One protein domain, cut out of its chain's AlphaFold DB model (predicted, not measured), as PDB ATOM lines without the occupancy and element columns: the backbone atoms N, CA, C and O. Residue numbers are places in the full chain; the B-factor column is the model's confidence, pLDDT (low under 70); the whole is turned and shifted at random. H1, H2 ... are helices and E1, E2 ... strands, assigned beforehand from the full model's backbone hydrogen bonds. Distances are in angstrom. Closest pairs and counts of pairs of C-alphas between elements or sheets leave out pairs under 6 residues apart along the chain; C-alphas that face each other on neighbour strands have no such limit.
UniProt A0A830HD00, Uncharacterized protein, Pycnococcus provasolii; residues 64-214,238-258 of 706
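What this domain is: This is residues 64 to 214 and 238 to 258 of the 706 residues of an uncharacterized protein of Pycnococcus provasolii (UniProt A0A830HD00). What does the model look like? It is a small core in which two helices, H1 and H5, run side by side and the same way on one face of a sheet, E1 E4 E5, with the short pair E2 E3 beyond H1, so that H1 lies between the two sheets. H2 packs on H1 and on E2 E3, long links run round this core, residues 83 to 88 and 172 to 177 stick out, and H6 and H7 lie farthest from the middle. How is it made up? The printed part has 172 residues with seven named helices and five named strands, in the order E1 H1 H2 H3 E2 H4 E3 H5 E4 H6 E5 H7; both sheets, E1 - E4 - E5 and E2 - E3, are antiparallel. The class is mixed, helices and strands, with 77 residues in named elements, under half. The whole is compact, with a radius of gyration of the C-alphas of 16.9 A and spans of 51 by 48 by 33 A.

Where its parts are: Where are the strands? E1 is residues 64 to 69, 16.8 A long, and begins at C-alpha 64 at (1.673, -19.489, 5.718); E4 is residues 199 to 205, 19.4 A long, and E5 is residues 240 to 242. E2 is residues 138 to 140 and E3 residues 164 to 167. Where are the helices? H1, residues 100 to 116, is 24.0 A long and begins at C-alpha 100 at (-2.395, -14.611, 11.049); H5, residues 180 to 191, is 16.5 A long. H2 is residues 125 to 130, H3 133 to 136, H4 150 to 153 and H6 206 to 211. H7, residues 253 to 257, ends at C-alpha 257 at (27.831, -1.625, 15.891).

How they stand to each other: How do the strands pair in the larger sheet? E4 is the inner strand: N 66 of E1 and O 202 of E4 are 2.9 A apart, and N 203 of E4 and O 241 of E5 are 3.5 A apart, both within hydrogen-bond range. What is on this sheet? H1 and H5 on one face make two layers, helices on one face of a sheet. H1 is over E1 at a height over the sheet of 10.4 A, the closest C-alphas being those of Tyr 65 and Ala 103, 6.2 A; H5 is over E4 at 9.6 A, with Ala 182 and Val 201 closest, their C-alphas 5.6 A apart. H1 and H5 only just touch, with 3 pairs of C-alphas within 8 A, the closest those of Val 100 and Leu 181, 6.8 A, at a shallow tilt of 21 degrees, the same way. What lies farther out? H2 touches H1 at a steep tilt of 53 degrees, opposite ways, with the C-alphas of Asn 112 and Val 125 closest at 5.3 A, and H3 touches H5, with those of Thr 136 and Asn 188 closest at 5.8 A. In the smaller sheet N 139 of E2 and O 166 of E3 are 2.8 A apart, within hydrogen-bond range; the closest C-alphas of H4 and E3 are those of Leu 152 and Ser 166, 5.9 A. H6 is only just not on the larger sheet, with 4 pairs of C-alphas within 10 A, and H7 touches no helix. How are the helix backbones formed? In H1, H2, H5, H6 and H7 every O i to N i+4 pair is within hydrogen-bond range; H3 and H4 are too short for such a pair.

The domain as a whole: How far does it reach? The two C-alphas farthest apart are those of Thr 145 and Ser 214, 54.6 A. Where is it cut, and which links are long? Residues 215 to 237 are not printed, and C-alphas 214 and 238 are 12.5 A apart across the cut. Of the links printed whole, E1 to H1 and E3 to H5 are long, with 30 and 12 residues. Where is confidence low? The mean pLDDT of the printed part is 84.8; residues 143 to 146, 171 to 176, 208 to 214 and 238 to 249 are under 70.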
ATOM      1  N   LEU A  64       1.156 -19.164   4.392       91.31
ATOM      2  CA  LEU A  64       1.673 -19.489   5.718       91.31
ATOM      3  C   LEU A  64       2.522 -18.324   6.218       91.31
ATOM      4  O   LEU A  64       3.302 -17.743   5.467       91.31
ATOM      5  N   TYR A  65       2.381 -18.003   7.493       93.12
ATOM      6  CA  TYR A  65       3.149 -16.971   8.173       93.12
ATOM      7  C   TYR A  65       4.169 -17.651   9.075       93.12
ATOM      8  O   TYR A  65       3.796 -18.483   9.903       93.12
ATOM      9  N   LYS A  66       5.438 -17.283   8.918       96.12
ATOM     10  CA  LYS A  66       6.544 -17.732   9.760       96.12
ATOM     11  C   LYS A  66       7.302 -16.510  10.260       96.12
ATOM     12  O   LYS A  66       7.493 -15.559   9.509       96.12
ATOM     13  N   ALA A  67       7.699 -16.488  11.524       97.25
ATOM     14  CA  ALA A  67       8.480 -15.391  12.077       97.25
ATOM     15  C   ALA A  67       9.844 -15.879  12.552       97.25
ATOM     16  O   ALA A  67       9.955 -16.956  13.128       97.25
ATOM     17  N   TYR A  68      10.861 -15.056  12.323       97.56
ATOM     18  CA  TYR A  68      12.250 -15.284  12.698       97.56
ATOM     19  C   TYR A  68      12.669 -14.260  13.746       97.56
ATOM     20  O   TYR A  68      12.424 -13.064  13.577       97.56
ATOM     21  N   PHE A  69      13.302 -14.730  14.816       97.62
ATOM     22  CA  PHE A  69      13.792 -13.916  15.919       97.62
ATOM     23  C   PHE A  69      15.298 -13.724  15.819       97.62
ATOM     24  O   PHE A  69      16.085 -14.661  15.944       97.62
ATOM     25  N   HIS A  70      15.684 -12.468  15.668       96.62
ATOM     26  CA  HIS A  70      17.058 -12.006  15.618       96.62
ATOM     27  C   HIS A  70      17.497 -11.558  17.010       96.62
ATOM     28  O   HIS A  70      17.554 -10.361  17.310       96.62
ATOM     29  N   TRP A  71      17.739 -12.519  17.904       95.69
ATOM     30  CA  TRP A  71      18.068 -12.252  19.311       95.69
ATOM     31  C   TRP A  71      19.334 -11.404  19.499       95.69
ATOM     32  O   TRP A  71      19.490 -10.768  20.534       95.69
ATOM     33  N   GLU A  72      20.189 -11.296  18.486       94.62
ATOM     34  CA  GLU A  72      21.292 -10.339  18.402       94.62
ATOM     35  C   GLU A  72      20.843  -8.868  18.524       94.62
ATOM     36  O   GLU A  72      21.570  -8.025  19.053       94.62
ATOM     37  N   HIS A  73      19.613  -8.553  18.111       95.31
ATOM     38  CA  HIS A  73      18.997  -7.236  18.281       95.31
ATOM     39  C   HIS A  73      18.344  -7.037  19.661       95.31
ATOM     40  O   HIS A  73      17.875  -5.932  19.959       95.31
ATOM     41  N   TYR A  74      18.309  -8.068  20.507       96.12
ATOM     42  CA  TYR A  74      17.780  -7.995  21.864       96.12
ATOM     43  C   TYR A  74      18.885  -7.563  22.837       96.12
ATOM     44  O   TYR A  74      19.834  -8.290  23.103       96.12
ATOM     45  N   LEU A  75      18.776  -6.343  23.368       94.19
ATOM     46  CA  LEU A  75      19.850  -5.706  24.147       94.19
ATOM     47  C   LEU A  75      19.810  -6.022  25.648       94.19
ATOM     48  O   LEU A  75      20.620  -5.486  26.403       94.19
ATOM     49  N   HIS A  76      18.843  -6.814  26.103       95.06
ATOM     50  CA  HIS A  76      18.636  -7.059  27.522       95.06
ATOM     51  C   HIS A  76      19.166  -8.429  27.921       95.06
ATOM     52  O   HIS A  76      18.929  -9.424  27.242       95.06
ATOM     53  N   GLU A  77      19.858  -8.487  29.055       94.56
ATOM     54  CA  GLU A  77      20.306  -9.759  29.602       94.56
ATOM     55  C   GLU A  77      19.115 -10.590  30.081       94.56
ATOM     56  O   GLU A  77      18.233 -10.103  30.800       94.56
ATOM     57  N   LEU A  78      19.116 -11.865  29.703       93.81
ATOM     58  CA  LEU A  78      18.152 -12.846  30.180       93.81
ATOM     59  C   LEU A  78      18.660 -13.475  31.471       93.81
ATOM     60  O   LEU A  78      19.847 -13.769  31.611       93.81
ATOM     61  N   GLY A  79      17.759 -13.613  32.435       91.31
ATOM     62  CA  GLY A  79      17.993 -14.348  33.664       91.31
ATOM     63  C   GLY A  79      18.128 -15.836  33.389       91.31
ATOM     64  O   GLY A  79      17.981 -16.300  32.254       91.31
ATOM     65  N   ASN A  80      18.410 -16.582  34.453       87.50
ATOM     66  CA  ASN A  80      18.480 -18.027  34.344       87.50
ATOM     67  C   ASN A  80      17.115 -18.551  33.867       87.50
ATOM     68  O   ASN A  80      16.078 -18.112  34.377       87.50
ATOM     69  N   PRO A  81      17.090 -19.440  32.866       84.94
ATOM     70  CA  PRO A  81      15.859 -20.113  32.478       84.94
ATOM     71  C   PRO A  81      15.247 -20.863  33.676       84.94
ATOM     72  O   PRO A  81      15.967 -21.235  34.607       84.94
ATOM     73  N   PRO A  82      13.921 -21.083  33.672       80.75
ATOM     74  CA  PRO A  82      13.267 -21.840  34.727       80.75
ATOM     75  C   PRO A  82      13.863 -23.256  34.845       80.75
ATOM     76  O   PRO A  82      14.327 -23.813  33.842       80.75
ATOM     77  N   PRO A  83      13.862 -23.844  36.055       80.88
ATOM     78  CA  PRO A  83      14.382 -25.190  36.281       80.88
ATOM     79  C   PRO A  83      13.680 -26.194  35.356       80.88
ATOM     80  O   PRO A  83      12.463 -26.152  35.193       80.88
ATOM     81  N   GLY A  84      14.462 -27.061  34.705       82.94
ATOM     82  CA  GLY A  84      13.982 -27.971  33.654       82.94
ATOM     83  C   GLY A  84      14.045 -27.410  32.224       82.94
ATOM     84  O   GLY A  84      13.821 -28.150  31.272       82.94
ATOM     85  N   MET A  85      14.404 -26.133  32.049       76.88
ATOM     86  CA  MET A  85      14.669 -25.500  30.745       76.88
ATOM     87  C   MET A  85      16.064 -24.865  30.678       76.88
ATOM     88  O   MET A  85      16.300 -23.927  29.921       76.88
ATOM     89  N   GLU A  86      17.010 -25.377  31.461       71.94
ATOM     90  CA  GLU A  86      18.340 -24.782  31.646       71.94
ATOM     91  C   GLU A  86      19.177 -24.624  30.369       71.94
ATOM     92  O   GLU A  86      19.963 -23.687  30.259       71.94
ATOM     93  N   ASN A  87      18.896 -25.439  29.352       71.31
ATOM     94  CA  ASN A  87      19.526 -25.354  28.033       71.31
ATOM     95  C   ASN A  87      18.611 -24.761  26.947       71.31
ATOM     96  O   ASN A  87      18.985 -24.714  25.774       71.31
ATOM     97  N   ALA A  88      17.404 -24.312  27.302       79.50
ATOM     98  CA  ALA A  88      16.432 -23.813  26.338       79.50
ATOM     99  C   ALA A  88      16.781 -22.380  25.919       79.50
ATOM    100  O   ALA A  88      16.291 -21.384  26.469       79.50
ATOM    101  N   LYS A  89      17.640 -22.284  24.901       88.06
ATOM    102  CA  LYS A  89      17.822 -21.065  24.112       88.06
ATOM    103  C   LYS A  89      16.437 -20.557  23.668       88.06
ATOM    104  O   LYS A  89      15.587 -21.376  23.312       88.06
ATOM    105  N   PRO A  90      16.169 -19.237  23.703       92.88
ATOM    106  CA  PRO A  90      14.907 -18.714  23.196       92.88
ATOM    107  C   PRO A  90      14.696 -19.152  21.743       92.88
ATOM    108  O   PRO A  90      15.646 -19.179  20.956       92.88
ATOM    109  N   ALA A  91      13.452 -19.506  21.413       95.19
ATOM    110  CA  ALA A  91      13.079 -19.972  20.083       95.19
ATOM    111  C   ALA A  91      13.540 -18.968  19.019       95.19
ATOM    112  O   ALA A  91      13.315 -17.765  19.146       95.19
ATOM    113  N   THR A  92      14.231 -19.452  17.993       96.44
ATOM    114  CA  THR A  92      14.747 -18.622  16.894       96.44
ATOM    115  C   THR A  92      13.705 -18.386  15.809       96.44
ATOM    116  O   THR A  92      13.851 -17.465  15.014       96.44
ATOM    117  N   GLU A  93      12.646 -19.190  15.775       96.75
ATOM    118  CA  GLU A  93      11.565 -19.079  14.802       96.75
ATOM    119  C   GLU A  93      10.234 -19.583  15.372       96.75
ATOM    120  O   GLU A  93      10.211 -20.298  16.375       96.75
ATOM    121  N   THR A  94       9.128 -19.181  14.746       97.00
ATOM    122  CA  THR A  94       7.799 -19.763  14.977       97.00
ATOM    123  C   THR A  94       7.516 -20.886  13.986       97.00
ATOM    124  O   THR A  94       8.094 -20.935  12.898       97.00
ATOM    125  N   ASP A  95       6.535 -21.728  14.307       95.94
ATOM    126  CA  ASP A  95       5.970 -22.652  13.329       95.94
ATOM    127  C   ASP A  95       5.239 -21.889  12.216       95.94
ATOM    128  O   ASP A  95       4.645 -20.827  12.432       95.94
ATOM    129  N   ALA A  96       5.273 -22.436  11.001       94.38
ATOM    130  CA  ALA A  96       4.567 -21.857   9.868       94.38
ATOM    131  C   ALA A  96       3.050 -22.074  10.025       94.38
ATOM    132  O   ALA A  96       2.569 -23.205  10.002       94.38
ATOM    133  N   CYS A  97       2.285 -20.989  10.152       91.25
ATOM    134  CA  CYS A  97       0.851 -21.047  10.440       91.25
ATOM    135  C   CYS A  97       0.013 -20.428   9.318       91.25
ATOM    136  O   CYS A  97       0.300 -19.327   8.864       91.25
ATOM    137  N   ALA A  98      -1.092 -21.070   8.930       88.88
ATOM    138  CA  ALA A  98      -2.040 -20.508   7.952       88.88
ATOM    139  C   ALA A  98      -2.906 -19.363   8.520       88.88
ATOM    140  O   ALA A  98      -3.597 -18.650   7.790       88.88
ATOM    141  N   SER A  99      -2.908 -19.203   9.844       88.00
ATOM    142  CA  SER A  99      -3.687 -18.195  10.557       88.00
ATOM    143  C   SER A  99      -2.779 -17.066  11.036       88.00
ATOM    144  O   SER A  99      -1.880 -17.289  11.846       88.00
ATOM    145  N   VAL A 100      -3.063 -15.841  10.583       90.12
ATOM    146  CA  VAL A 100      -2.395 -14.611  11.049       90.12
ATOM    147  C   VAL A 100      -2.525 -14.457  12.564       90.12
ATOM    148  O   VAL A 100      -1.567 -14.088  13.234       90.12
ATOM    149  N   THR A 101      -3.708 -14.758  13.104       91.31
ATOM    150  CA  THR A 101      -4.002 -14.727  14.541       91.31
ATOM    151  C   THR A 101      -3.075 -15.677  15.293       91.31
ATOM    152  O   THR A 101      -2.432 -15.266  16.252       91.31
ATOM    153  N   THR A 102      -2.944 -16.921  14.825       92.00
ATOM    154  CA  THR A 102      -2.087 -17.930  15.462       92.00
ATOM    155  C   THR A 102      -0.613 -17.541  15.376       92.00
ATOM    156  O   THR A 102       0.065 -17.554  16.398       92.00
ATOM    157  N   ALA A 103      -0.134 -17.106  14.205       94.38
ATOM    158  CA  ALA A 103       1.243 -16.638  14.036       94.38
ATOM    159  C   ALA A 103       1.556 -15.445  14.955       94.38
ATOM    160  O   ALA A 103       2.591 -15.406  15.616       94.38
ATOM    161  N   PHE A 104       0.634 -14.485  15.059       95.56
ATOM    162  CA  PHE A 104       0.774 -13.348  15.962       95.56
ATOM    163  C   PHE A 104       0.851 -13.770  17.434       95.56
ATOM    164  O   PHE A 104       1.689 -13.261  18.175       95.56
ATOM    165  N   LEU A 105       0.007 -14.710  17.868       95.69
ATOM    166  CA  LEU A 105       0.027 -15.206  19.244       95.69
ATOM    167  C   LEU A 105       1.289 -16.025  19.543       95.69
ATOM    168  O   LEU A 105       1.856 -15.859  20.617       95.69
ATOM    169  N   GLN A 106       1.796 -16.823  18.600       96.44
ATOM    170  CA  GLN A 106       3.095 -17.492  18.751       96.44
ATOM    171  C   GLN A 106       4.228 -16.476  18.948       96.44
ATOM    172  O   GLN A 106       5.055 -16.637  19.847       96.44
ATOM    173  N   ILE A 107       4.222 -15.386  18.172       97.56
ATOM    174  CA  ILE A 107       5.190 -14.295  18.336       97.56
ATOM    175  C   ILE A 107       5.107 -13.688  19.741       97.56
ATOM    176  O   ILE A 107       6.130 -13.499  20.402       97.56
ATOM    177  N   LEU A 108       3.892 -13.391  20.208       97.69
ATOM    178  CA  LEU A 108       3.676 -12.814  21.534       97.69
ATOM    179  C   LEU A 108       4.041 -13.768  22.669       97.69
ATOM    180  O   LEU A 108       4.596 -13.310  23.661       97.69
ATOM    181  N   ALA A 109       3.772 -15.064  22.528       96.88
ATOM    182  CA  ALA A 109       4.130 -16.071  23.521       96.88
ATOM    183  C   ALA A 109       5.650 -16.124  23.724       96.88
ATOM    184  O   ALA A 109       6.130 -16.057  24.857       96.88
ATOM    185  N   ILE A 110       6.410 -16.154  22.624       97.00
ATOM    186  CA  ILE A 110       7.877 -16.156  22.662       97.00
ATOM    187  C   ILE A 110       8.401 -14.840  23.251       97.00
ATOM    188  O   ILE A 110       9.221 -14.868  24.168       97.00
ATOM    189  N   LEU A 111       7.900 -13.688  22.783       97.19
ATOM    190  CA  LEU A 111       8.291 -12.379  23.323       97.19
ATOM    191  C   LEU A 111       8.008 -12.266  24.823       97.19
ATOM    192  O   LEU A 111       8.874 -11.822  25.573       97.19
ATOM    193  N   ASN A 112       6.822 -12.686  25.270       96.75
ATOM    194  CA  ASN A 112       6.445 -12.650  26.677       96.75
ATOM    195  C   ASN A 112       7.347 -13.563  27.516       96.75
ATOM    196  O   ASN A 112       7.878 -13.127  28.532       96.75
ATOM    197  N   GLY A 113       7.603 -14.793  27.059       95.06
ATOM    198  CA  GLY A 113       8.497 -15.725  27.750       95.06
ATOM    199  C   GLY A 113       9.937 -15.214  27.877       95.06
ATOM    200  O   GLY A 113      10.641 -15.559  28.825       95.06
ATOM    201  N   VAL A 114      10.402 -14.379  26.948       96.19
ATOM    202  CA  VAL A 114      11.732 -13.754  27.011       96.19
ATOM    203  C   VAL A 114      11.740 -12.514  27.912       96.19
ATOM    204  O   VAL A 114      12.624 -12.377  28.753       96.19
ATOM    205  N   GLU A 115      10.746 -11.634  27.797       96.38
ATOM    206  CA  GLU A 115      10.669 -10.383  28.568       96.38
ATOM    207  C   GLU A 115      10.347 -10.587  30.051       96.38
ATOM    208  O   GLU A 115      10.829  -9.837  30.900       96.38
ATOM    209  N   VAL A 116       9.610 -11.642  30.390       95.44
ATOM    210  CA  VAL A 116       9.390 -12.055  31.780       95.44
ATOM    211  C   VAL A 116      10.681 -12.583  32.417       95.44
ATOM    212  O   VAL A 116      10.908 -12.383  33.606       95.44
ATOM    213  N   ARG A 117      11.569 -13.203  31.627       94.50
ATOM    214  CA  ARG A 117      12.882 -13.698  32.084       94.50
ATOM    215  C   ARG A 117      13.969 -12.627  32.088       94.50
ATOM    216  O   ARG A 117      15.114 -12.922  32.412       94.50
ATOM    217  N   ARG A 118      13.670 -11.394  31.694       95.25
ATOM    218  CA  ARG A 118      14.657 -10.315  31.627       95.25
ATOM    219  C   ARG A 118      15.238 -10.025  33.022       95.25
ATOM    220  O   ARG A 118      14.484  -9.788  33.959       95.25
ATOM    221  N   LYS A 119      16.575  -9.985  33.160       95.38
ATOM    222  CA  LYS A 119      17.240  -9.716  34.458       95.38
ATOM    223  C   LYS A 119      16.892  -8.339  35.013       95.38
ATOM    224  O   LYS A 119      16.687  -8.169  36.207       95.38
ATOM    225  N   GLN A 120      16.892  -7.341  34.133       95.00
ATOM    226  CA  GLN A 120      16.667  -5.947  34.496       95.00
ATOM    227  C   GLN A 120      15.240  -5.554  34.143       95.00
ATOM    228  O   GLN A 120      14.943  -5.436  32.958       95.00
ATOM    229  N   ALA A 121      14.401  -5.295  35.147       94.31
ATOM    230  CA  ALA A 121      12.999  -4.913  34.971       94.31
ATOM    231  C   ALA A 121      12.219  -5.929  34.105       94.31
ATOM    232  O   ALA A 121      11.925  -5.629  32.946       94.31
ATOM    233  N   PRO A 122      11.913  -7.131  34.632       95.06
ATOM    234  CA  PRO A 122      11.051  -8.089  33.944       95.06
ATOM    235  C   PRO A 122       9.687  -7.463  33.642       95.06
ATOM    236  O   PRO A 122       9.153  -6.687  34.438       95.06
ATOM    237  N   ARG A 123       9.131  -7.770  32.466       96.19
ATOM    238  CA  ARG A 123       7.882  -7.162  31.989       96.19
ATOM    239  C   ARG A 123       6.901  -8.224  31.527       96.19
ATOM    240  O   ARG A 123       7.251  -9.095  30.739       96.19
ATOM    241  N   ASN A 124       5.646  -8.075  31.940       96.19
ATOM    242  CA  ASN A 124       4.527  -8.793  31.342       96.19
ATOM    243  C   ASN A 124       4.109  -8.054  30.062       96.19
ATOM    244  O   ASN A 124       3.428  -7.024  30.100       96.19
ATOM    245  N   VAL A 125       4.585  -8.548  28.919       96.94
ATOM    246  CA  VAL A 125       4.368  -7.913  27.612       96.94
ATOM    247  C   VAL A 125       2.896  -7.941  27.230       96.94
ATOM    248  O   VAL A 125       2.397  -6.967  26.667       96.94
ATOM    249  N   LEU A 126       2.194  -9.025  27.562       97.12
ATOM    250  CA  LEU A 126       0.777  -9.182  27.246       97.12
ATOM    251  C   LEU A 126      -0.051  -8.094  27.936       97.12
ATOM    252  O   LEU A 126      -0.810  -7.392  27.266       97.12
ATOM    253  N   LYS A 127       0.207  -7.864  29.227       95.94
ATOM    254  CA  LYS A 127      -0.404  -6.783  30.009       95.94
ATOM    255  C   LYS A 127      -0.073  -5.395  29.466       95.94
ATOM    256  O   LYS A 127      -0.948  -4.549  29.326       95.94
ATOM    257  N   LEU A 128       1.188  -5.128  29.120       96.19
ATOM    258  CA  LEU A 128       1.577  -3.820  28.576       96.19
ATOM    259  C   LEU A 128       0.909  -3.531  27.227       96.19
ATOM    260  O   LEU A 128       0.481  -2.404  26.968       96.19
ATOM    261  N   LEU A 129       0.818  -4.541  26.362       96.25
ATOM    262  CA  LEU A 129       0.182  -4.402  25.059       96.25
ATOM    263  C   LEU A 129      -1.345  -4.327  25.175       96.25
ATOM    264  O   LEU A 129      -1.950  -3.591  24.389       96.25
ATOM    265  N   SER A 130      -1.969  -5.019  26.136       94.81
ATOM    266  CA  SER A 130      -3.424  -4.980  26.343       94.81
ATOM    267  C   SER A 130      -3.922  -3.588  26.739       94.81
ATOM    268  O   SER A 130      -5.015  -3.194  26.342       94.81
ATOM    269  N   LEU A 131      -3.103  -2.760  27.394       93.31
ATOM    270  CA  LEU A 131      -3.460  -1.366  27.697       93.31
ATOM    271  C   LEU A 131      -3.673  -0.501  26.437       93.31
ATOM    272  O   LEU A 131      -4.339   0.534  26.490       93.31
ATOM    273  N   HIS A 132      -3.148  -0.920  25.278       90.69
ATOM    274  CA  HIS A 132      -3.200  -0.167  24.020       90.69
ATOM    275  C   HIS A 132      -3.827  -0.950  22.852       90.69
ATOM    276  O   HIS A 132      -3.430  -0.782  21.689       90.69
ATOM    277  N   THR A 133      -4.879  -1.724  23.152       84.62
ATOM    278  CA  THR A 133      -5.582  -2.656  22.240       84.62
ATOM    279  C   THR A 133      -5.832  -2.138  20.817       84.62
ATOM    280  O   THR A 133      -5.716  -2.883  19.844       84.62
ATOM    281  N   ARG A 134      -6.168  -0.849  20.644       84.62
ATOM    282  CA  ARG A 134      -6.489  -0.266  19.325       84.62
ATOM    283  C   ARG A 134      -5.345  -0.422  18.324       84.62
ATOM    284  O   ARG A 134      -5.611  -0.636  17.136       84.62
ATOM    285  N   ARG A 135      -4.107  -0.281  18.800       85.25
ATOM    286  CA  ARG A 135      -2.899  -0.304  17.970       85.25
ATOM    287  C   ARG A 135      -2.164  -1.632  18.074       85.25
ATOM    288  O   ARG A 135      -1.759  -2.156  17.047       85.25
ATOM    289  N   THR A 136      -2.054  -2.175  19.284       89.25
ATOM    290  CA  THR A 136      -1.279  -3.396  19.544       89.25
ATOM    291  C   THR A 136      -2.010  -4.674  19.172       89.25
ATOM    292  O   THR A 136      -1.381  -5.712  18.988       89.25
ATOM    293  N   LYS A 137      -3.342  -4.582  19.063       92.94
ATOM    294  CA  LYS A 137      -4.273  -5.678  18.783       92.94
ATOM    295  C   LYS A 137      -4.350  -6.760  19.856       92.94
ATOM    296  O   LYS A 137      -5.129  -7.687  19.697       92.94
ATOM    297  N   VAL A 138      -3.629  -6.613  20.964       93.88
ATOM    298  CA  VAL A 138      -3.736  -7.494  22.134       93.88
ATOM    299  C   VAL A 138      -4.928  -7.058  22.969       93.88
ATOM    300  O   VAL A 138      -5.115  -5.862  23.174       93.88
ATOM    301  N   VAL A 139      -5.739  -8.004  23.426       93.38
ATOM    302  CA  VAL A 139      -6.925  -7.767  24.253       93.38
ATOM    303  C   VAL A 139      -6.857  -8.690  25.458       93.38
ATOM    304  O   VAL A 139      -6.697  -9.893  25.297       93.38
ATOM    305  N   GLU A 140      -6.991  -8.134  26.652       93.62
ATOM    306  CA  GLU A 140      -7.123  -8.918  27.879       93.62
ATOM    307  C   GLU A 140      -8.538  -9.493  27.970       93.62
ATOM    308  O   GLU A 140      -9.530  -8.771  27.832       93.62
ATOM    309  N   LEU A 141      -8.631 -10.802  28.173       90.81
ATOM    310  CA  LEU A 141      -9.872 -11.530  28.373       90.81
ATOM    311  C   LEU A 141     -10.190 -11.566  29.870       90.81
ATOM    312  O   LEU A 141     -10.260 -12.628  30.479       90.81
ATOM    313  N   ALA A 142     -10.348 -10.393  30.485       82.69
ATOM    314  CA  ALA A 142     -10.732 -10.332  31.889       82.69
ATOM    315  C   ALA A 142     -12.053 -11.095  32.099       82.69
ATOM    316  O   ALA A 142     -13.026 -10.916  31.361       82.69
ATOM    317  N   THR A 143     -12.099 -11.927  33.136       61.78
ATOM    318  CA  THR A 143     -13.228 -12.801  33.497       61.78
ATOM    319  C   THR A 143     -14.504 -12.044  33.900       61.78
ATOM    320  O   THR A 143     -15.551 -12.656  34.106       61.78
ATOM    321  N   GLY A 144     -14.459 -10.711  33.983       63.53
ATOM    322  CA  GLY A 144     -15.550  -9.873  34.464       63.53
ATOM    323  C   GLY A 144     -16.245  -9.055  33.373       63.53
ATOM    324  O   GLY A 144     -15.710  -8.067  32.886       63.53
ATOM    325  N   THR A 145     -17.513  -9.385  33.122       50.16
ATOM    326  CA  THR A 145     -18.616  -8.516  32.635       50.16
ATOM    327  C   THR A 145     -18.869  -8.305  31.137       50.16
ATOM    328  O   THR A 145     -20.023  -8.044  30.798       50.16
ATOM    329  N   HIS A 146     -17.922  -8.499  30.213       61.09
ATOM    330  CA  HIS A 146     -18.241  -8.454  28.774       61.09
ATOM    331  C   HIS A 146     -18.183  -9.860  28.177       61.09
ATOM    332  O   HIS A 146     -17.193 -10.564  28.354       61.09
ATOM    333  N   ARG A 147     -19.237 -10.292  27.467       74.31
ATOM    334  CA  ARG A 147     -19.223 -11.565  26.728       74.31
ATOM    335  C   ARG A 147     -18.113 -11.499  25.681       74.31
ATOM    336  O   ARG A 147     -18.299 -10.929  24.609       74.31
ATOM    337  N   VAL A 148     -16.940 -12.017  26.028       73.00
ATOM    338  CA  VAL A 148     -15.838 -12.234  25.096       73.00
ATOM    339  C   VAL A 148     -16.333 -13.248  24.063       73.00
ATOM    340  O   VAL A 148     -16.784 -14.321  24.471       73.00
ATOM    341  N   PRO A 149     -16.293 -12.925  22.757       79.62
ATOM    342  CA  PRO A 149     -16.600 -13.888  21.707       79.62
ATOM    343  C   PRO A 149     -15.808 -15.184  21.901       79.62
ATOM    344  O   PRO A 149     -14.601 -15.148  22.150       79.62
ATOM    345  N   GLU A 150     -16.476 -16.327  21.781       79.44
ATOM    346  CA  GLU A 150     -15.873 -17.644  22.018       79.44
ATOM    347  C   GLU A 150     -14.701 -17.923  21.058       79.44
ATOM    348  O   GLU A 150     -13.759 -18.646  21.369       79.44
ATOM    349  N   GLU A 151     -14.709 -17.288  19.885       75.25
ATOM    350  CA  GLU A 151     -13.628 -17.324  18.899       75.25
ATOM    351  C   GLU A 151     -12.312 -16.744  19.434       75.25
ATOM    352  O   GLU A 151     -11.240 -17.239  19.077       75.25
ATOM    353  N   LEU A 152     -12.389 -15.712  20.285       79.62
ATOM    354  CA  LEU A 152     -11.214 -15.111  20.920       79.62
ATOM    355  C   LEU A 152     -10.669 -16.013  22.026       79.62
ATOM    356  O   LEU A 152      -9.456 -16.160  22.146       79.62
ATOM    357  N   ARG A 153     -11.548 -16.670  22.792       82.75
ATOM    358  CA  ARG A 153     -11.130 -17.608  23.847       82.75
ATOM    359  C   ARG A 153     -10.391 -18.821  23.299       82.75
ATOM    360  O   ARG A 153      -9.431 -19.265  23.907       82.75
ATOM    361  N   ARG A 154     -10.779 -19.312  22.117       84.31
ATOM    362  CA  ARG A 154     -10.082 -20.423  21.441       84.31
ATOM    363  C   ARG A 154      -8.609 -20.138  21.138       84.31
ATOM    364  O   ARG A 154      -7.843 -21.070  20.931       84.31
ATOM    365  N   HIS A 155      -8.227 -18.865  21.086       87.31
ATOM    366  CA  HIS A 155      -6.869 -18.430  20.797       87.31
ATOM    367  C   HIS A 155      -6.433 -17.433  21.874       87.31
ATOM    368  O   HIS A 155      -6.335 -16.228  21.618       87.31
ATOM    369  N   SER A 156      -6.227 -17.935  23.091       93.19
ATOM    370  CA  SER A 156      -5.726 -17.160  24.221       93.19
ATOM    371  C   SER A 156      -4.308 -17.582  24.618       93.19
ATOM    372  O   SER A 156      -3.847 -18.690  24.346       93.19
ATOM    373  N   LEU A 157      -3.590 -16.646  25.226       94.94
ATOM    374  CA  LEU A 157      -2.313 -16.832  25.893       94.94
ATOM    375  C   LEU A 157      -2.514 -16.495  27.360       94.94
ATOM    376  O   LEU A 157      -3.097 -15.456  27.665       94.94
ATOM    377  N   CYS A 158      -1.987 -17.322  28.250       95.38
ATOM    378  CA  CYS A 158      -1.962 -17.008  29.671       95.38
ATOM    379  C   CYS A 158      -0.642 -16.320  30.026       95.38
ATOM    380  O   CYS A 158       0.424 -16.716  29.543       95.38
ATOM    381  N   ASP A 159      -0.701 -15.287  30.863       95.06
ATOM    382  CA  ASP A 159       0.491 -14.800  31.551       95.06
ATOM    383  C   ASP A 159       0.836 -15.676  32.770       95.06
ATOM    384  O   ASP A 159       0.183 -16.683  33.046       95.06
ATOM    385  N   LEU A 160       1.898 -15.307  33.493       90.69
ATOM    386  CA  LEU A 160       2.295 -16.007  34.719       90.69
ATOM    387  C   LEU A 160       1.279 -15.866  35.860       90.69
ATOM    388  O   LEU A 160       1.272 -16.696  36.764       90.69
ATOM    389  N   ASP A 161       0.449 -14.827  35.817       93.06
ATOM    390  CA  ASP A 161      -0.562 -14.534  36.829       93.06
ATOM    391  C   ASP A 161      -1.885 -15.273  36.529       93.06
ATOM    392  O   ASP A 161      -2.847 -15.166  37.287       93.06
ATOM    393  N   GLY A 162      -1.942 -16.029  35.425       93.12
ATOM    394  CA  GLY A 162      -3.130 -16.745  34.969       93.12
ATOM    395  C   GLY A 162      -4.150 -15.869  34.238       93.12
ATOM    396  O   GLY A 162      -5.249 -16.341  33.954       93.12
ATOM    397  N   ASN A 163      -3.818 -14.617  33.909       94.06
ATOM    398  CA  ASN A 163      -4.687 -13.778  33.090       94.06
ATOM    399  C   ASN A 163      -4.607 -14.221  31.630       94.06
ATOM    400  O   ASN A 163      -3.522 -14.433  31.083       94.06
ATOM    401  N   GLU A 164      -5.763 -14.304  30.985       94.69
ATOM    402  CA  GLU A 164      -5.872 -14.679  29.582       94.69
ATOM    403  C   GLU A 164      -5.844 -13.443  28.679       94.69
ATOM    404  O   GLU A 164      -6.531 -12.449  28.912       94.69
ATOM    405  N   TYR A 165      -5.093 -13.522  27.588       95.12
ATOM    406  CA  TYR A 165      -5.013 -12.491  26.560       95.12
ATOM    407  C   TYR A 165      -5.267 -13.116  25.203       95.12
ATOM    408  O   TYR A 165      -4.763 -14.185  24.892       95.12
ATOM    409  N   SER A 166      -6.003 -12.423  24.352       93.62
ATOM    410  CA  SER A 166      -6.214 -12.808  22.964       93.62
ATOM    411  C   SER A 166      -5.871 -11.640  22.049       93.62
ATOM    412  O   SER A 166      -5.281 -10.635  22.458       93.62
ATOM    413  N   THR A 167      -6.214 -11.766  20.776       92.25
ATOM    414  CA  THR A 167      -5.971 -10.747  19.772       92.25
ATOM    415  C   THR A 167      -7.217 -10.467  18.953       92.25
ATOM    416  O   THR A 167      -7.900 -11.377  18.495       92.25
ATOM    417  N   ASN A 168      -7.497  -9.188  18.716       88.00
ATOM    418  CA  ASN A 168      -8.558  -8.758  17.804       88.00
ATOM    419  C   ASN A 168      -8.041  -8.539  16.371       88.00
ATOM    420  O   ASN A 168      -8.622  -7.760  15.604       88.00
ATOM    421  N   LEU A 169      -6.931  -9.192  16.011       87.12
ATOM    422  CA  LEU A 169      -6.488  -9.317  14.627       87.12
ATOM    423  C   LEU A 169      -7.565 -10.054  13.818       87.12
ATOM    424  O   LEU A 169      -7.583 -11.277  13.716       87.12
ATOM    425  N   ASP A 170      -8.486  -9.275  13.258       71.19
ATOM    426  CA  ASP A 170      -9.554  -9.763  12.397       71.19
ATOM    427  C   ASP A 170      -8.989 -10.144  11.024       71.19
ATOM    428  O   ASP A 170      -8.607  -9.284  10.225       71.19
ATOM    429  N   ARG A 171      -8.964 -11.452  10.751       60.69
ATOM    430  CA  ARG A 171      -8.493 -12.053   9.495       60.69
ATOM    431  C   ARG A 171      -9.202 -11.488   8.258       60.69
ATOM    432  O   ARG A 171      -8.599 -11.441   7.187       60.69
ATOM    433  N   ASN A 172     -10.450 -11.038   8.394       59.59
ATOM    434  CA  ASN A 172     -11.273 -10.596   7.269       59.59
ATOM    435  C   ASN A 172     -11.184  -9.088   7.012       59.59
ATOM    436  O   ASN A 172     -11.495  -8.630   5.912       59.59
ATOM    437  N   ARG A 173     -10.726  -8.303   7.994       61.66
ATOM    438  CA  ARG A 173     -10.769  -6.836   7.912       61.66
ATOM    439  C   ARG A 173      -9.641  -6.221   7.092       61.66
ATOM    440  O   ARG A 173      -9.801  -5.112   6.594       61.66
ATOM    441  N   TYR A 174      -8.520  -6.924   6.937       62.03
ATOM    442  CA  TYR A 174      -7.303  -6.346   6.347       62.03
ATOM    443  C   TYR A 174      -7.074  -6.705   4.877       62.03
ATOM    444  O   TYR A 174      -6.075  -6.302   4.295       62.03
ATOM    445  N   GLY A 175      -8.047  -7.367   4.243       54.91
ATOM    446  CA  GLY A 175      -8.486  -7.034   2.886       54.91
ATOM    447  C   GLY A 175      -7.443  -6.881   1.767       54.91
ATOM    448  O   GLY A 175      -7.755  -6.177   0.810       54.91
ATOM    449  N   GLY A 176      -6.292  -7.558   1.818       63.28
ATOM    450  CA  GLY A 176      -5.254  -7.544   0.772       63.28
ATOM    451  C   GLY A 176      -3.901  -6.955   1.187       63.28
ATOM    452  O   GLY A 176      -3.026  -6.831   0.334       63.28
ATOM    453  N   ASP A 177      -3.727  -6.572   2.454       77.75
ATOM    454  CA  ASP A 177      -2.417  -6.203   2.992       77.75
ATOM    455  C   ASP A 177      -1.689  -7.441   3.528       77.75
ATOM    456  O   ASP A 177      -1.827  -7.811   4.697       77.75
ATOM    457  N   ASP A 178      -0.908  -8.082   2.659       76.75
ATOM    458  CA  ASP A 178      -0.063  -9.222   3.031       76.75
ATOM    459  C   ASP A 178       0.948  -8.817   4.129       76.75
ATOM    460  O   ASP A 178       1.307  -9.613   4.990       76.75
ATOM    461  N   ASN A 179       1.314  -7.532   4.212       84.62
ATOM    462  CA  ASN A 179       2.318  -7.012   5.145       84.62
ATOM    463  C   ASN A 179       1.737  -6.617   6.511       84.62
ATOM    464  O   ASN A 179       2.444  -6.055   7.361       84.62
ATOM    465  N   TYR A 180       0.451  -6.876   6.741       86.62
ATOM    466  CA  TYR A 180      -0.236  -6.396   7.930       86.62
ATOM    467  C   TYR A 180       0.357  -6.978   9.221       86.62
ATOM    468  O   TYR A 180       0.629  -6.232  10.164       86.62
ATOM    469  N   LEU A 181       0.639  -8.288   9.251       91.31
ATOM    470  CA  LEU A 181       1.247  -8.937  10.418       91.31
ATOM    471  C   LEU A 181       2.606  -8.311  10.758       91.31
ATOM    472  O   LEU A 181       2.840  -7.941  11.908       91.31
ATOM    473  N   ALA A 182       3.464  -8.114   9.752       92.75
ATOM    474  CA  ALA A 182       4.765  -7.469   9.919       92.75
ATOM    475  C   ALA A 182       4.630  -6.047  10.492       92.75
ATOM    476  O   ALA A 182       5.381  -5.655  11.385       92.75
ATOM    477  N   SER A 183       3.635  -5.286  10.029       91.38
ATOM    478  CA  SER A 183       3.375  -3.920  10.496       91.38
ATOM    479  C   SER A 183       2.920  -3.872  11.958       91.38
ATOM    480  O   SER A 183       3.411  -3.043  12.727       91.38
ATOM    481  N   VAL A 184       2.016  -4.771  12.369       93.38
ATOM    482  CA  VAL A 184       1.552  -4.852  13.765       93.38
ATOM    483  C   VAL A 184       2.680  -5.307  14.689       93.38
ATOM    484  O   VAL A 184       2.883  -4.708  15.743       93.38
ATOM    485  N   VAL A 185       3.452  -6.319  14.284       95.50
ATOM    486  CA  VAL A 185       4.614  -6.797  15.049       95.50
ATOM    487  C   VAL A 185       5.628  -5.673  15.230       95.50
ATOM    488  O   VAL A 185       6.045  -5.402  16.353       95.50
ATOM    489  N   ARG A 186       5.957  -4.940  14.160       94.06
ATOM    490  CA  ARG A 186       6.856  -3.783  14.221       94.06
ATOM    491  C   ARG A 186       6.361  -2.710  15.188       94.06
ATOM    492  O   ARG A 186       7.146  -2.210  15.991       94.06
ATOM    493  N   PHE A 187       5.075  -2.367  15.119       93.75
ATOM    494  CA  PHE A 187       4.476  -1.399  16.033       93.75
ATOM    495  C   PHE A 187       4.585  -1.864  17.492       93.75
ATOM    496  O   PHE A 187       4.933  -1.072  18.365       93.75
ATOM    497  N   ASN A 188       4.339  -3.149  17.759       96.38
ATOM    498  CA  ASN A 188       4.451  -3.715  19.101       96.38
ATOM    499  C   ASN A 188       5.891  -3.705  19.614       96.38
ATOM    500  O   ASN A 188       6.116  -3.325  20.758       96.38
ATOM    501  N   LEU A 189       6.870  -4.051  18.774       96.50
ATOM    502  CA  LEU A 189       8.286  -3.954  19.133       96.50
ATOM    503  C   LEU A 189       8.668  -2.518  19.495       96.50
ATOM    504  O   LEU A 189       9.278  -2.287  20.536       96.50
ATOM    505  N   GLU A 190       8.252  -1.544  18.687       94.81
ATOM    506  CA  GLU A 190       8.520  -0.133  18.959       94.81
ATOM    507  C   GLU A 190       7.838   0.341  20.252       94.81
ATOM    508  O   GLU A 190       8.456   1.033  21.062       94.81
ATOM    509  N   PHE A 191       6.595  -0.087  20.491       95.44
ATOM    510  CA  PHE A 191       5.865   0.197  21.726       95.44
ATOM    511  C   PHE A 191       6.585  -0.366  22.964       95.44
ATOM    512  O   PHE A 191       6.685   0.306  23.988       95.44
ATOM    513  N   LEU A 192       7.161  -1.564  22.853       95.94
ATOM    514  CA  LEU A 192       7.952  -2.204  23.911       95.94
ATOM    515  C   LEU A 192       9.377  -1.643  24.035       95.94
ATOM    516  O   LEU A 192      10.134  -2.088  24.903       95.94
ATOM    517  N   SER A 193       9.736  -0.651  23.210       95.50
ATOM    518  CA  SER A 193      11.090  -0.091  23.096       95.50
ATOM    519  C   SER A 193      12.148  -1.130  22.697       95.50
ATOM    520  O   SER A 193      13.306  -1.038  23.099       95.50
ATOM    521  N   LEU A 194      11.748  -2.120  21.900       95.94
ATOM    522  CA  LEU A 194      12.616  -3.125  21.290       95.94
ATOM    523  C   LEU A 194      13.004  -2.706  19.868       95.94
ATOM    524  O   LEU A 194      12.321  -1.898  19.236       95.94
ATOM    525  N   CYS A 195      14.114  -3.241  19.341       96.12
ATOM    526  CA  CYS A 195      14.489  -2.930  17.962       96.12
ATOM    527  C   CYS A 195      13.451  -3.524  16.993       96.12
ATOM    528  O   CYS A 195      13.175  -4.719  17.068       96.12
ATOM    529  N   PRO A 196      12.948  -2.744  16.019       94.69
ATOM    530  CA  PRO A 196      12.071  -3.236  14.953       94.69
ATOM    531  C   PRO A 196      12.611  -4.425  14.149       94.69
ATOM    532  O   PRO A 196      11.825  -5.140  13.543       94.69
ATOM    533  N   ARG A 197      13.938  -4.619  14.126       94.88
ATOM    534  CA  ARG A 197      14.614  -5.729  13.433       94.88
ATOM    535  C   ARG A 197      14.701  -7.009  14.264       94.88
ATOM    536  O   ARG A 197      15.207  -8.004  13.769       94.88
ATOM    537  N   LEU A 198      14.225  -6.989  15.513       96.75
ATOM    538  CA  LEU A 198      14.217  -8.170  16.378       96.75
ATOM    539  C   LEU A 198      13.400  -9.313  15.770       96.75
ATOM    540  O   LEU A 198      13.725 -10.470  16.008       96.75
ATOM    541  N   ILE A 199      12.350  -9.001  15.006       97.38
ATOM    542  CA  ILE A 199      11.475 -10.010  14.408       97.38
ATOM    543  C   ILE A 199      11.284  -9.712  12.929       97.38
ATOM    544  O   ILE A 199      10.841  -8.624  12.561       97.38
ATOM    545  N   THR A 200      11.555 -10.713  12.101       96.00
ATOM    546  CA  THR A 200      11.260 -10.697  10.668       96.00
ATOM    547  C   THR A 200      10.098 -11.642  10.399       96.00
ATOM    548  O   THR A 200      10.137 -12.796  10.812       96.00
ATOM    549  N   VAL A 201       9.059 -11.171   9.708       95.38
ATOM    550  CA  VAL A 201       7.915 -12.005   9.309       95.38
ATOM    551  C   VAL A 201       8.072 -12.391   7.841       95.38
ATOM    552  O   VAL A 201       8.174 -11.530   6.967       95.38
ATOM    553  N   GLU A 202       8.087 -13.689   7.582       94.00
ATOM    554  CA  GLU A 202       8.105 -14.309   6.265       94.00
ATOM    555  C   GLU A 202       6.700 -14.805   5.905       94.00
ATOM    556  O   GLU A 202       5.996 -15.405   6.724       94.00
ATOM    557  N   ILE A 203       6.295 -14.549   4.660       91.12
ATOM    558  CA  ILE A 203       5.025 -15.017   4.109       91.12
ATOM    559  C   ILE A 203       5.341 -16.023   3.011       91.12
ATOM    560  O   ILE A 203       5.943 -15.692   1.985       91.12
ATOM    561  N   ILE A 204       4.927 -17.262   3.238       90.00
ATOM    562  CA  ILE A 204       5.180 -18.400   2.365       90.00
ATOM    563  C   ILE A 204       3.905 -18.669   1.567       90.00
ATOM    564  O   ILE A 204       2.880 -19.072   2.118       90.00
ATOM    565  N   ASP A 205       3.964 -18.459   0.254       86.69
ATOM    566  CA  ASP A 205       2.868 -18.790  -0.656       86.69
ATOM    567  C   ASP A 205       2.955 -20.263  -1.074       86.69
ATOM    568  O   ASP A 205       3.765 -20.661  -1.921       86.69
ATOM    569  N   VAL A 206       2.096 -21.089  -0.476       80.69
ATOM    570  CA  VAL A 206       2.095 -22.541  -0.679       80.69
ATOM    571  C   VAL A 206       1.721 -22.890  -2.120       80.69
ATOM    572  O   VAL A 206       2.300 -23.805  -2.705       80.69
ATOM    573  N   ARG A 207       0.816 -22.140  -2.760       74.69
ATOM    574  CA  ARG A 207       0.316 -22.481  -4.102       74.69
ATOM    575  C   ARG A 207       1.312 -22.128  -5.200       74.69
ATOM    576  O   ARG A 207       1.491 -22.899  -6.151       74.69
ATOM    577  N   ASN A 208       1.992 -20.994  -5.054       65.31
ATOM    578  CA  ASN A 208       3.052 -20.608  -5.979       65.31
ATOM    579  C   ASN A 208       4.304 -21.481  -5.833       65.31
ATOM    580  O   ASN A 208       5.021 -21.660  -6.820       65.31
ATOM    581  N   SER A 209       4.539 -22.079  -4.660       62.56
ATOM    582  CA  SER A 209       5.628 -23.047  -4.479       62.56
ATOM    583  C   SER A 209       5.403 -24.362  -5.246       62.56
ATOM    584  O   SER A 209       6.364 -24.958  -5.732       62.56
ATOM    585  N   ILE A 210       4.143 -24.784  -5.417       63.53
ATOM    586  CA  ILE A 210       3.781 -26.036  -6.104       63.53
ATOM    587  C   ILE A 210       3.732 -25.834  -7.627       63.53
ATOM    588  O   ILE A 210       4.321 -26.613  -8.372       63.53
ATOM    589  N   SER A 211       3.107 -24.751  -8.103       58.50
ATOM    590  CA  SER A 211       2.882 -24.531  -9.548       58.50
ATOM    591  C   SER A 211       4.173 -24.269 -10.345       58.50
ATOM    592  O   SER A 211       4.227 -24.504 -11.553       58.50
ATOM    593  N   ARG A 212       5.246 -23.805  -9.686       52.84
ATOM    594  CA  ARG A 212       6.569 -23.648 -10.325       52.84
ATOM    595  C   ARG A 212       7.366 -24.947 -10.392       52.84
ATOM    596  O   ARG A 212       8.192 -25.088 -11.284       52.84
ATOM    597  N   LYS A 213       7.103 -25.907  -9.498       54.19
ATOM    598  CA  LYS A 213       7.729 -27.236  -9.568       54.19
ATOM    599  C   LYS A 213       7.149 -28.080 -10.709       54.19
ATOM    600  O   LYS A 213       7.854 -28.922 -11.244       54.19
ATOM    601  N   SER A 214       5.903 -27.825 -11.122       52.53
ATOM    602  CA  SER A 214       5.217 -28.579 -12.183       52.53
ATOM    603  C   SER A 214       5.317 -27.975 -13.590       52.53
ATOM    604  O   SER A 214       4.731 -28.525 -14.516       52.53
ATOM    605  N   VAL A 238      11.708 -21.905  -3.954       42.78
ATOM    606  CA  VAL A 238      10.459 -21.410  -3.357       42.78
ATOM    607  C   VAL A 238      10.441 -19.888  -3.508       42.78
ATOM    608  O   VAL A 238      11.394 -19.209  -3.130       42.78
ATOM    609  N   ALA A 239       9.377 -19.333  -4.090       41.00
ATOM    610  CA  ALA A 239       9.199 -17.887  -4.150       41.00
ATOM    611  C   ALA A 239       8.815 -17.378  -2.758       41.00
ATOM    612  O   ALA A 239       7.663 -17.489  -2.343       41.00
ATOM    613  N   ILE A 240       9.803 -16.857  -2.041       50.78
ATOM    614  CA  ILE A 240       9.645 -16.307  -0.701       50.78
ATOM    615  C   ILE A 240       9.503 -14.797  -0.832       50.78
ATOM    616  O   ILE A 240      10.402 -14.126  -1.345       50.78
ATOM    617  N   THR A 241       8.385 -14.255  -0.348       49.75
ATOM    618  CA  THR A 241       8.283 -12.811  -0.133       49.75
ATOM    619  C   THR A 241       8.694 -12.546   1.306       49.75
ATOM    620  O   THR A 241       7.880 -12.622   2.225       49.75
ATOM    621  N   VAL A 242       9.982 -12.263   1.517       53.38
ATOM    622  CA  VAL A 242      10.419 -11.698   2.794       53.38
ATOM    623  C   VAL A 242      10.074 -10.224   2.747       53.38
ATOM    624  O   VAL A 242      10.695  -9.433   2.037       53.38
ATOM    625  N   VAL A 243       9.051  -9.851   3.502       52.28
ATOM    626  CA  VAL A 243       8.668  -8.455   3.651       52.28
ATOM    627  C   VAL A 243       9.641  -7.829   4.641       52.28
ATOM    628  O   VAL A 243       9.380  -7.729   5.840       52.28
ATOM    629  N   ARG A 244      10.800  -7.401   4.139       52.44
ATOM    630  CA  ARG A 244      11.679  -6.502   4.886       52.44
ATOM    631  C   ARG A 244      11.065  -5.118   4.799       52.44
ATOM    632  O   ARG A 244      11.074  -4.469   3.759       52.44
ATOM    633  N   ALA A 245      10.435  -4.693   5.885       46.50
ATOM    634  CA  ALA A 245       9.820  -3.382   5.943       46.50
ATOM    635  C   ALA A 245      10.919  -2.306   5.942       46.50
ATOM    636  O   ALA A 245      11.424  -2.009   7.019       46.50
ATOM    637  N   SER A 246      11.248  -1.772   4.754       45.88
ATOM    638  CA  SER A 246      12.056  -0.578   4.413       45.88
ATOM    639  C   SER A 246      13.167  -0.195   5.400       45.88
ATOM    640  O   SER A 246      12.839   0.103   6.550       45.88
ATOM    641  N   ASP A 247      14.408  -0.070   4.916       53.16
ATOM    642  CA  ASP A 247      15.673   0.345   5.569       53.16
ATOM    643  C   ASP A 247      15.616   1.576   6.502       53.16
ATOM    644  O   ASP A 247      16.355   2.553   6.388       53.16
ATOM    645  N   GLN A 248      14.743   1.560   7.498       59.28
ATOM    646  CA  GLN A 248      14.780   2.513   8.582       59.28
ATOM    647  C   GLN A 248      15.918   2.074   9.483       59.28
ATOM    648  O   GLN A 248      15.847   1.025  10.128       59.28
ATOM    649  N   HIS A 249      16.953   2.908   9.529       63.41
ATOM    650  CA  HIS A 249      18.048   2.795  10.477       63.41
ATOM    651  C   HIS A 249      17.491   2.559  11.889       63.41
ATOM    652  O   HIS A 249      16.957   3.467  12.532       63.41
ATOM    653  N   CYS A 250      17.587   1.316  12.371       76.19
ATOM    654  CA  CYS A 250      17.297   1.012  13.762       76.19
ATOM    655  C   CYS A 250      18.440   1.619  14.580       76.19
ATOM    656  O   CYS A 250      19.603   1.285  14.386       76.19
ATOM    657  N   CYS A 251      18.116   2.524  15.497       75.81
ATOM    658  CA  CYS A 251      19.095   3.197  16.347       75.81
ATOM    659  C   CYS A 251      19.496   2.305  17.566       75.81
ATOM    660  O   CYS A 251      19.855   2.809  18.628       75.81
ATOM    661  N   CYS A 252      19.411   0.968  17.435       83.31
ATOM    662  CA  CYS A 252      19.751   0.009  18.493       83.31
ATOM    663  C   CYS A 252      21.268  -0.184  18.626       83.31
ATOM    664  O   CYS A 252      21.984  -0.113  17.631       83.31
ATOM    665  N   GLY A 253      21.765  -0.498  19.828       81.56
ATOM    666  CA  GLY A 253      23.201  -0.695  20.070       81.56
ATOM    667  C   GLY A 253      23.853  -1.720  19.133       81.56
ATOM    668  O   GLY A 253      24.966  -1.491  18.672       81.56
ATOM    669  N   TYR A 254      23.145  -2.799  18.788       85.19
ATOM    670  CA  TYR A 254      23.622  -3.791  17.819       85.19
ATOM    671  C   TYR A 254      23.675  -3.228  16.393       85.19
ATOM    672  O   TYR A 254      24.689  -3.321  15.719       85.19
ATOM    673  N   CYS A 255      22.612  -2.554  15.971       86.62
ATOM    674  CA  CYS A 255      22.451  -1.942  14.656       86.62
ATOM    675  C   CYS A 255      23.478  -0.833  14.386       86.62
ATOM    676  O   CYS A 255      23.877  -0.613  13.248       86.62
ATOM    677  N   LEU A 256      23.890  -0.124  15.443       86.38
ATOM    678  CA  LEU A 256      24.938   0.892  15.393       86.38
ATOM    679  C   LEU A 256      26.338   0.270  15.301       86.38
ATOM    680  O   LEU A 256      27.209   0.841  14.654       86.38
ATOM    681  N   LYS A 257      26.558  -0.884  15.946       86.75
ATOM    682  CA  LYS A 257      27.831  -1.625  15.891       86.75
ATOM    683  C   LYS A 257      27.998  -2.401  14.585       86.75
ATOM    684  O   LYS A 257      29.107  -2.507  14.076       86.75
ATOM    685  N   HIS A 258      26.895  -2.913  14.052       82.31
ATOM    686  CA  HIS A 258      26.823  -3.705  12.833       82.31
ATOM    687  C   HIS A 258      25.831  -3.040  11.873       82.31
ATOM    688  O   HIS A 258      24.698  -3.511  11.733       82.31
TER     689      HIS A 258